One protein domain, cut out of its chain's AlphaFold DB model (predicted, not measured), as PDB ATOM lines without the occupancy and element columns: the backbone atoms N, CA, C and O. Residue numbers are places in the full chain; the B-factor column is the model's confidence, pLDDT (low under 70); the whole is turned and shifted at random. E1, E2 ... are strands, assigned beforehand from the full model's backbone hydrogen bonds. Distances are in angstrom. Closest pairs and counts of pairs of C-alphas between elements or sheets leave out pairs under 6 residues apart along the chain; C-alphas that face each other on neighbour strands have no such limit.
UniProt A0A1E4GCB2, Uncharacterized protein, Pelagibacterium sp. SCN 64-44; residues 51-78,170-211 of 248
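This is residues 51 to 78 and 170 to 211 of the 248 residues of an uncharacterized protein of Pelagibacterium sp. SCN 64-44 (UniProt A0A1E4GCB2). This is a single, strongly twisted sheet built on one long strand hairpin, E1 and E2, which makes the longest axis. The strand E5 runs beside E2 at one edge, while on the other side of the hairpin the short strand E4 lies next to E1 and the short strand E3 lies beyond E4 at the other edge, with a long loop, residues 177 to 189, linking E3 to E4. The printed part has 70 residues with no named helix and five named strands, E1 to E5 along the chain; the sheet's order is E3, E4, E1, E2, E5, mixed, and the class is all strand. The whole is only just compact, close to loose, with a radius of gyration of the C-alphas of 13.0 A, and elongated, spanning 46 by 27 by 17 A.

Find C-alpha 51 at (-36.159, -39.205, 3.404); from there E1, residues 51 to 61, runs 33.1 A to C-alpha 61 at (-43.473, -13.339, -15.850). Next comes E2, residues 64 to 75, the longest strand with 12 residues and 36.0 A. After the cut, look for E3 at residues 174 to 176 and E4 at residues 190 to 193. E5, residues 200 to 209, covers 23.8 A, bends by 70 degrees at residue 203 and ends at C-alpha 209, (-35.941, -17.312, -3.537).

Begin with the hairpin of E1 and E2, antiparallel at 164 degrees: N 53 and O 72 are 2.9 A apart, and N 70 and O 55 also 2.9 A, within hydrogen-bond range. On E2, look next at its antiparallel neighbour E5, at 154 degrees, where N 71 and O 206 are 2.9 A apart and C-alphas 68 and 209 face each other at 4.3 A. The closest C-alphas of E1 and E5, those of Ala 53 and Pro 201, are 7.7 A apart. E4 is the antiparallel neighbour of E1 at 160 degrees, with N 54 and O 192 at 2.8 A. E3 is parallel to E4 at 44 degrees, with N 175 and O 191 at 2.8 A. E3 and E5 are the edge strands, and they are apart. From edge to edge the strands' lines turn by 83 degrees.

The C-alphas of Gly 63 and Gln 78, the two farthest apart, are 46.0 A from each other. Residues 79 to 169 are not printed, and C-alphas 78 and 170 stand 15.6 A apart across this cut. The link from E1 to E2 is tight, that from E4 to E5 short, and that from E3 to E4 long, with 13 residues. The mean pLDDT of the printed part is 77.6; look for values under 70 at residues 60 to 64, 170 to 173, 175 to 177, 179 to 187 and 194.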
ATOM      1  N   SER A  51     -36.572 -39.548   4.756       88.62
ATOM      2  CA  SER A  51     -36.159 -39.205   3.404       88.62
ATOM      3  C   SER A  51     -36.168 -37.690   3.211       88.62
ATOM      4  O   SER A  51     -36.775 -36.949   3.987       88.62
ATOM      5  N   ASP A  52     -35.508 -37.218   2.161       87.38
ATOM      6  CA  ASP A  52     -35.522 -35.827   1.735       87.38
ATOM      7  C   ASP A  52     -36.508 -35.610   0.581       87.38
ATOM      8  O   ASP A  52     -36.636 -36.424  -0.343       87.38
ATOM      9  N   ALA A  53     -37.173 -34.461   0.611       86.25
ATOM     10  CA  ALA A  53     -37.948 -33.952  -0.507       86.25
ATOM     11  C   ALA A  53     -37.408 -32.588  -0.935       86.25
ATOM     12  O   ALA A  53     -37.067 -31.741  -0.109       86.25
ATOM     13  N   TYR A  54     -37.344 -32.371  -2.243       88.56
ATOM     14  CA  TYR A  54     -36.826 -31.155  -2.853       88.56
ATOM     15  C   TYR A  54     -37.854 -30.582  -3.827       88.56
ATOM     16  O   TYR A  54     -38.189 -31.208  -4.835       88.56
ATOM     17  N   GLY A  55     -38.370 -29.400  -3.509       87.88
ATOM     18  CA  GLY A  55     -39.282 -28.618  -4.327       87.88
ATOM     19  C   GLY A  55     -38.539 -27.534  -5.089       87.88
ATOM     20  O   GLY A  55     -37.738 -26.799  -4.514       87.88
ATOM     21  N   PHE A  56     -38.845 -27.406  -6.374       87.50
ATOM     22  CA  PHE A  56     -38.365 -26.319  -7.216       87.50
ATOM     23  C   PHE A  56     -39.544 -25.647  -7.907       87.50
ATOM     24  O   PHE A  56     -40.463 -26.313  -8.385       87.50
ATOM     25  N   THR A  57     -39.508 -24.325  -7.996       84.50
ATOM     26  CA  THR A  57     -40.431 -23.568  -8.831       84.50
ATOM     27  C   THR A  57     -39.666 -22.566  -9.675       84.50
ATOM     28  O   THR A  57     -38.689 -21.956  -9.234       84.50
ATOM     29  N   PHE A  58     -40.123 -22.418 -10.908       78.38
ATOM     30  CA  PHE A  58     -39.649 -21.420 -11.846       78.38
ATOM     31  C   PHE A  58     -40.862 -20.719 -12.428       78.38
ATOM     32  O   PHE A  58     -41.791 -21.386 -12.893       78.38
ATOM     33  N   ALA A  59     -40.851 -19.394 -12.433       70.25
ATOM     34  CA  ALA A  59     -41.777 -18.652 -13.264       70.25
ATOM     35  C   ALA A  59     -41.052 -17.536 -14.006       70.25
ATOM     36  O   ALA A  59     -40.208 -16.832 -13.455       70.25
ATOM     37  N   SER A  60     -41.437 -17.395 -15.270       65.44
ATOM     38  CA  SER A  60     -41.053 -16.295 -16.141       65.44
ATOM     39  C   SER A  60     -42.292 -15.428 -16.353       65.44
ATOM     40  O   SER A  60     -43.206 -15.815 -17.090       65.44
ATOM     41  N   ALA A  61     -42.367 -14.280 -15.686       56.03
ATOM     42  CA  ALA A  61     -43.473 -13.339 -15.850       56.03
ATOM     43  C   ALA A  61     -42.918 -11.960 -16.211       56.03
ATOM     44  O   ALA A  61     -42.082 -11.412 -15.498       56.03
ATOM     45  N   GLY A  62     -43.363 -11.403 -17.344       55.56
ATOM     46  CA  GLY A  62     -43.006 -10.038 -17.749       55.56
ATOM     47  C   GLY A  62     -41.511  -9.788 -17.999       55.56
ATOM     48  O   GLY A  62     -41.068  -8.659 -17.829       55.56
ATOM     49  N   GLY A  63     -40.734 -10.810 -18.381       61.22
ATOM     50  CA  GLY A  63     -39.292 -10.682 -18.649       61.22
ATOM     51  C   GLY A  63     -38.382 -10.853 -17.428       61.22
ATOM     52  O   GLY A  63     -37.173 -10.672 -17.552       61.22
ATOM     53  N   PHE A  64     -38.940 -11.225 -16.272       60.03
ATOM     54  CA  PHE A  64     -38.176 -11.590 -15.081       60.03
ATOM     55  C   PHE A  64     -38.297 -13.086 -14.813       60.03
ATOM     56  O   PHE A  64     -39.404 -13.609 -14.649       60.03
ATOM     57  N   ASP A  65     -37.148 -13.748 -14.740       70.25
ATOM     58  CA  ASP A  65     -37.044 -15.128 -14.292       70.25
ATOM     59  C   ASP A  65     -36.848 -15.133 -12.779       70.25
ATOM     60  O   ASP A  65     -35.853 -14.614 -12.266       70.25
ATOM     61  N   PHE A  66     -37.786 -15.740 -12.052       77.44
ATOM     62  CA  PHE A  66     -37.554 -16.091 -10.660       77.44
ATOM     63  C   PHE A  66     -37.495 -17.604 -10.514       77.44
ATOM     64  O   PHE A  66     -38.320 -18.352 -11.043       77.44
ATOM     65  N   SER A  67     -36.494 -18.045  -9.764       86.12
ATOM     66  CA  SER A  67     -36.387 -19.413  -9.295       86.12
ATOM     67  C   SER A  67     -36.524 -19.425  -7.778       86.12
ATOM     68  O   SER A  67     -36.139 -18.470  -7.095       86.12
ATOM     69  N   ALA A  68     -37.128 -20.478  -7.247       89.44
ATOM     70  CA  ALA A  68     -37.182 -20.730  -5.819       89.44
ATOM     71  C   ALA A  68     -37.074 -22.228  -5.557       89.44
ATOM     72  O   ALA A  68     -37.506 -23.048  -6.373       89.44
ATOM     73  N   CYS A  69     -36.508 -22.577  -4.411       90.62
ATOM     74  CA  CYS A  69     -36.515 -23.941  -3.916       90.62
ATOM     75  C   CYS A  69     -36.994 -24.001  -2.477       90.62
ATOM     76  O   CYS A  69     -36.939 -23.019  -1.733       90.62
ATOM     77  N   VAL A  70     -37.430 -25.192  -2.099       91.25
ATOM     78  CA  VAL A  70     -37.688 -25.576  -0.720       91.25
ATOM     79  C   VAL A  70     -37.261 -27.024  -0.537       91.25
ATOM     80  O   VAL A  70     -37.433 -27.843  -1.440       91.25
ATOM     81  N   SER A  71     -36.706 -27.364   0.612       91.62
ATOM     82  CA  SER A  71     -36.379 -28.742   0.970       91.62
ATOM     83  C   SER A  71     -37.045 -29.129   2.278       91.62
ATOM     84  O   SER A  71     -37.221 -28.304   3.175       91.62
ATOM     85  N   TRP A  72     -37.431 -30.395   2.371       90.44
ATOM     86  CA  TRP A  72     -38.149 -30.944   3.510       90.44
ATOM     87  C   TRP A  72     -37.536 -32.267   3.952       90.44
ATOM     88  O   TRP A  72     -37.120 -33.076   3.122       90.44
ATOM     89  N   VAL A  73     -37.546 -32.504   5.258       91.38
ATOM     90  CA  VAL A  73     -37.477 -33.843   5.838       91.38
ATOM     91  C   VAL A  73     -38.857 -34.461   5.710       91.38
ATOM     92  O   VAL A  73     -39.875 -33.808   5.968       91.38
ATOM     93  N   SER A  74     -38.889 -35.727   5.340       88.94
ATOM     94  CA  SER A  74     -40.097 -36.534   5.290       88.94
ATOM     95  C   SER A  74     -39.884 -37.840   6.042       88.94
ATOM     96  O   SER A  74     -38.771 -38.364   6.067       88.94
ATOM     97  N   ILE A  75     -40.932 -38.350   6.683       90.88
ATOM     98  CA  ILE A  75     -40.920 -39.642   7.367       90.88
ATOM     99  C   ILE A  75     -41.654 -40.657   6.501       90.88
ATOM    100  O   ILE A  75     -42.795 -40.429   6.092       90.88
ATOM    101  N   ASP A  76     -41.004 -41.786   6.237       89.81
ATOM    102  CA  ASP A  76     -41.596 -42.858   5.445       89.81
ATOM    103  C   ASP A  76     -42.723 -43.551   6.228       89.81
ATOM    104  O   ASP A  76     -42.587 -43.743   7.446       89.81
ATOM    105  N   PRO A  77     -43.808 -43.990   5.557       90.88
ATOM    106  CA  PRO A  77     -44.786 -44.865   6.180       90.88
ATOM    107  C   PRO A  77     -44.097 -46.137   6.659       90.88
ATOM    108  O   PRO A  77     -43.443 -46.832   5.878       90.88
ATOM    109  N   GLN A  78     -44.222 -46.424   7.946       93.56
ATOM    110  CA  GLN A  78     -43.514 -47.530   8.572       93.56
ATOM    111  C   GLN A  78     -44.209 -47.967   9.850       93.56
ATOM    112  O   GLN A  78     -44.856 -47.170  10.527       93.56
ATOM    113  N   GLN A 170     -51.287 -36.653   2.272       51.94
ATOM    114  CA  GLN A 170     -50.575 -35.493   1.701       51.94
ATOM    115  C   GLN A 170     -49.864 -35.825   0.386       51.94
ATOM    116  O   GLN A 170     -48.643 -35.908   0.263       51.94
ATOM    117  N   ARG A 171     -50.689 -35.959  -0.649       53.84
ATOM    118  CA  ARG A 171     -50.271 -36.009  -2.046       53.84
ATOM    119  C   ARG A 171     -50.028 -34.587  -2.543       53.84
ATOM    120  O   ARG A 171     -50.809 -34.072  -3.344       53.84
ATOM    121  N   VAL A 172     -48.959 -33.927  -2.089       57.38
ATOM    122  CA  VAL A 172     -48.424 -32.854  -2.943       57.38
ATOM    123  C   VAL A 172     -48.090 -33.519  -4.293       57.38
ATOM    124  O   VAL A 172     -47.765 -34.699  -4.334       57.38
ATOM    125  N   PRO A 173     -48.282 -32.884  -5.449       63.84
ATOM    126  CA  PRO A 173     -47.897 -33.515  -6.706       63.84
ATOM    127  C   PRO A 173     -46.375 -33.739  -6.734       63.84
ATOM    128  O   PRO A 173     -45.602 -32.783  -6.824       63.84
ATOM    129  N   TRP A 174     -45.952 -35.000  -6.623       73.31
ATOM    130  CA  TRP A 174     -44.550 -35.399  -6.495       73.31
ATOM    131  C   TRP A 174     -44.083 -36.203  -7.715       73.31
ATOM    132  O   TRP A 174     -44.796 -37.086  -8.192       73.31
ATOM    133  N   ASN A 175     -42.860 -35.954  -8.183       68.62
ATOM    134  CA  ASN A 175     -42.189 -36.770  -9.196       68.62
ATOM    135  C   ASN A 175     -41.138 -37.674  -8.533       68.62
ATOM    136  O   ASN A 175     -40.407 -37.253  -7.636       68.62
ATOM    137  N   SER A 176     -41.036 -38.925  -8.984       64.69
ATOM    138  CA  SER A 176     -40.013 -39.853  -8.493       64.69
ATOM    139  C   SER A 176     -38.615 -39.463  -8.985       64.69
ATOM    140  O   SER A 176     -38.428 -39.181 -10.173       64.69
ATOM    141  N   GLY A 177     -37.620 -39.541  -8.099       68.81
ATOM    142  CA  GLY A 177     -36.224 -39.241  -8.420       68.81
ATOM    143  C   GLY A 177     -35.981 -37.754  -8.678       68.81
ATOM    144  O   GLY A 177     -36.787 -36.911  -8.318       68.81
ATOM    145  N   ASN A 178     -34.867 -37.415  -9.330       71.88
ATOM    146  CA  ASN A 178     -34.438 -36.025  -9.556       71.88
ATOM    147  C   ASN A 178     -35.003 -35.410 -10.860       71.88
ATOM    148  O   ASN A 178     -34.364 -34.555 -11.480       71.88
ATOM    149  N   ASN A 179     -36.141 -35.920 -11.351       69.06
ATOM    150  CA  ASN A 179     -36.691 -35.535 -12.650       69.06
ATOM    151  C   ASN A 179     -37.732 -34.419 -12.514       69.06
ATOM    152  O   ASN A 179     -38.842 -34.628 -12.031       69.06
ATOM    153  N   ASN A 180     -37.371 -33.246 -13.017       69.12
ATOM    154  CA  ASN A 180     -38.206 -32.056 -13.100       69.12
ATOM    155  C   ASN A 180     -38.480 -31.639 -14.556       69.12
ATOM    156  O   ASN A 180     -38.857 -30.497 -14.812       69.12
ATOM    157  N   ASN A 181     -38.270 -32.530 -15.529       69.25
ATOM    158  CA  ASN A 181     -38.512 -32.224 -16.936       69.25
ATOM    159  C   ASN A 181     -40.001 -32.371 -17.291       69.25
ATOM    160  O   ASN A 181     -40.684 -33.303 -16.865       69.25
ATOM    161  N   SER A 182     -40.504 -31.477 -18.141       63.66
ATOM    162  CA  SER A 182     -41.743 -31.691 -18.877       63.66
ATOM    163  C   SER A 182     -41.471 -32.622 -20.059       63.66
ATOM    164  O   SER A 182     -40.430 -32.532 -20.710       63.66
ATOM    165  N   GLY A 183     -42.424 -33.504 -20.379       58.53
ATOM    166  CA  GLY A 183     -42.334 -34.401 -21.542       58.53
ATOM    167  C   GLY A 183     -42.205 -33.690 -22.900       58.53
ATOM    168  O   GLY A 183     -41.988 -34.349 -23.907       58.53
ATOM    169  N   SER A 184     -42.311 -32.360 -22.932       59.44
ATOM    170  CA  SER A 184     -42.162 -31.495 -24.107       59.44
ATOM    171  C   SER A 184     -40.848 -30.689 -24.117       59.44
ATOM    172  O   SER A 184     -40.732 -29.719 -24.858       59.44
ATOM    173  N   GLY A 185     -39.848 -31.078 -23.312       59.09
ATOM    174  CA  GLY A 185     -38.500 -30.486 -23.339       59.09
ATOM    175  C   GLY A 185     -38.318 -29.214 -22.499       59.09
ATOM    176  O   GLY A 185     -37.276 -28.571 -22.584       59.09
ATOM    177  N   GLY A 186     -39.309 -28.854 -21.679       64.81
ATOM    178  CA  GLY A 186     -39.231 -27.759 -20.706       64.81
ATOM    179  C   GLY A 186     -38.978 -28.256 -19.280       64.81
ATOM    180  O   GLY A 186     -38.891 -29.455 -19.033       64.81
ATOM    181  N   TYR A 187     -38.896 -27.340 -18.316       68.94
ATOM    182  CA  TYR A 187     -38.841 -27.673 -16.886       68.94
ATOM    183  C   TYR A 187     -40.230 -27.531 -16.255       68.94
ATOM    184  O   TYR A 187     -41.025 -26.694 -16.684       68.94
ATOM    185  N   ARG A 188     -40.532 -28.344 -15.243       70.62
ATOM    186  CA  ARG A 188     -41.759 -28.258 -14.445       70.62
ATOM    187  C   ARG A 188     -41.425 -27.854 -13.018       70.62
ATOM    188  O   ARG A 188     -40.539 -28.446 -12.404       70.62
ATOM    189  N   SER A 189     -42.182 -26.893 -12.494       77.56
ATOM    190  CA  SER A 189     -42.276 -26.672 -11.055       77.56
ATOM    191  C   SER A 189     -42.865 -27.913 -10.393       77.56
ATOM    192  O   SER A 189     -43.780 -28.539 -10.936       77.56
ATOM    193  N   GLY A 190     -42.354 -28.269  -9.224       78.75
ATOM    194  CA  GLY A 190     -42.859 -29.401  -8.465       78.75
ATOM    195  C   GLY A 190     -41.820 -29.987  -7.529       78.75
ATOM    196  O   GLY A 190     -40.687 -29.507  -7.436       78.75
ATOM    197  N   PHE A 191     -42.233 -31.039  -6.837       81.25
ATOM    198  CA  PHE A 191     -41.381 -31.717  -5.882       81.25
ATOM    199  C   PHE A 191     -40.793 -33.019  -6.428       81.25
ATOM    200  O   PHE A 191     -41.395 -33.707  -7.252       81.25
ATOM    201  N   THR A 192     -39.613 -33.349  -5.915       80.94
ATOM    202  CA  THR A 192     -38.825 -34.549  -6.201       80.94
ATOM    203  C   THR A 192     -38.415 -35.220  -4.893       80.94
ATOM    204  O   THR A 192     -38.074 -34.521  -3.939       80.94
ATOM    205  N   TYR A 193     -38.436 -36.555  -4.834       71.56
ATOM    206  CA  TYR A 193     -38.035 -37.316  -3.641       71.56
ATOM    207  C   TYR A 193     -36.669 -37.971  -3.784       71.56
ATOM    208  O   TYR A 193     -36.289 -38.427  -4.870       71.56
ATOM    209  N   GLY A 194     -35.973 -38.096  -2.655       69.69
ATOM    210  CA  GLY A 194     -34.808 -38.957  -2.551       69.69
ATOM    211  C   GLY A 194     -35.138 -40.440  -2.408       69.69
ATOM    212  O   GLY A 194     -34.452 -41.247  -3.033       69.69
ATOM    213  N   GLY A 195     -36.170 -40.787  -1.626       74.50
ATOM    214  CA  GLY A 195     -36.507 -42.171  -1.259       74.50
ATOM    215  C   GLY A 195     -37.940 -42.593  -1.590       74.50
ATOM    216  O   GLY A 195     -38.129 -43.442  -2.459       74.50
ATOM    217  N   ASN A 196     -38.951 -42.025  -0.918       79.50
ATOM    218  CA  ASN A 196     -40.322 -42.553  -0.953       79.50
ATOM    219  C   ASN A 196     -41.385 -41.480  -1.269       79.50
ATOM    220  O   ASN A 196     -41.552 -40.539  -0.495       79.50
ATOM    221  N   PRO A 197     -42.183 -41.642  -2.343       77.06
ATOM    222  CA  PRO A 197     -43.204 -40.670  -2.715       77.06
ATOM    223  C   PRO A 197     -44.443 -40.621  -1.813       77.06
ATOM    224  O   PRO A 197     -45.298 -39.760  -1.998       77.06
ATOM    225  N   SER A 198     -44.568 -41.561  -0.875       80.81
ATOM    226  CA  SER A 198     -45.630 -41.583   0.138       80.81
ATOM    227  C   SER A 198     -45.159 -41.060   1.499       80.81
ATOM    228  O   SER A 198     -45.893 -41.180   2.475       80.81
ATOM    229  N   ALA A 199     -43.934 -40.529   1.591       84.56
ATOM    230  CA  ALA A 199     -43.396 -40.001   2.835       84.56
ATOM    231  C   ALA A 199     -44.138 -38.734   3.268       84.56
ATOM    232  O   ALA A 199     -44.405 -37.836   2.462       84.56
ATOM    233  N   TRP A 200     -44.446 -38.659   4.559       86.75
ATOM    234  CA  TRP A 200     -45.102 -37.516   5.173       86.75
ATOM    235  C   TRP A 200     -44.073 -36.397   5.399       86.75
ATOM    236  O   TRP A 200     -43.107 -36.631   6.126       86.75
ATOM    237  N   PRO A 201     -44.207 -35.203   4.790       86.81
ATOM    238  CA  PRO A 201     -43.305 -34.088   5.069       86.81
ATOM    239  C   PRO A 201     -43.484 -33.620   6.518       86.81
ATOM    240  O   PRO A 201     -44.601 -33.381   6.964       86.81
ATOM    241  N   VAL A 202     -42.378 -33.483   7.249       88.31
ATOM    242  CA  VAL A 202     -42.399 -33.174   8.687       88.31
ATOM    243  C   VAL A 202     -41.584 -31.956   9.072       88.31
ATOM    244  O   VAL A 202     -41.839 -31.386  10.123       88.31
ATOM    245  N   TYR A 203     -40.623 -31.513   8.268       90.56
ATOM    246  CA  TYR A 203     -39.805 -30.360   8.641       90.56
ATOM    247  C   TYR A 203     -39.253 -29.663   7.408       90.56
ATOM    248  O   TYR A 203     -38.643 -30.315   6.568       90.56
ATOM    249  N   GLN A 204     -39.437 -28.348   7.300       91.69
ATOM    250  CA  GLN A 204     -38.802 -27.559   6.249       91.69
ATOM    251  C   GLN A 204     -37.344 -27.287   6.635       91.69
ATOM    252  O   GLN A 204     -37.086 -26.642   7.646       91.69
ATOM    253  N   ILE A 205     -36.402 -27.764   5.822       92.44
ATOM    254  CA  ILE A 205     -34.959 -27.617   6.058       92.44
ATOM    255  C   ILE A 205     -34.493 -26.227   5.625       92.44
ATOM    256  O   ILE A 205     -33.828 -25.520   6.376       92.44
ATOM    257  N   ASP A 206     -34.804 -25.855   4.386       92.44
ATOM    258  CA  ASP A 206     -34.303 -24.641   3.750       92.44
ATOM    259  C   ASP A 206     -35.318 -24.154   2.709       92.44
ATOM    260  O   ASP A 206     -36.053 -24.941   2.106       92.44
ATOM    261  N   GLN A 207     -35.355 -22.842   2.494       91.56
ATOM    262  CA  GLN A 207     -36.134 -22.197   1.447       91.56
ATOM    263  C   GLN A 207     -35.348 -21.012   0.912       91.56
ATOM    264  O   GLN A 207     -34.906 -20.144   1.663       91.56
ATOM    265  N   ARG A 208     -35.224 -20.943  -0.413       90.94
ATOM    266  CA  ARG A 208     -34.515 -19.860  -1.096       90.94
ATOM    267  C   ARG A 208     -35.344 -19.328  -2.246       90.94
ATOM    268  O   ARG A 208     -36.020 -20.085  -2.939       90.94
ATOM    269  N   THR A 209     -35.252 -18.025  -2.460       88.38
ATOM    270  CA  THR A 209     -35.941 -17.312  -3.537       88.38
ATOM    271  C   THR A 209     -34.967 -16.372  -4.232       88.38
ATOM    272  O   THR A 209     -34.259 -15.621  -3.560       88.38
ATOM    273  N   GLY A 210     -34.977 -16.366  -5.563       79.12
ATOM    274  CA  GLY A 210     -34.122 -15.510  -6.383       79.12
ATOM    275  C   GLY A 210     -32.743 -16.112  -6.675       79.12
ATOM    276  O   GLY A 210     -32.273 -17.024  -5.999       79.12
ATOM    277  N   GLY A 211     -32.093 -15.587  -7.717       79.06
ATOM    278  CA  GLY A 211     -30.794 -16.068  -8.193       79.06
ATOM    279  C   GLY A 211     -30.877 -17.313  -9.085       79.06
ATOM    280  O   GLY A 211     -31.949 -17.702  -9.550       79.06
TER     281      GLY A 211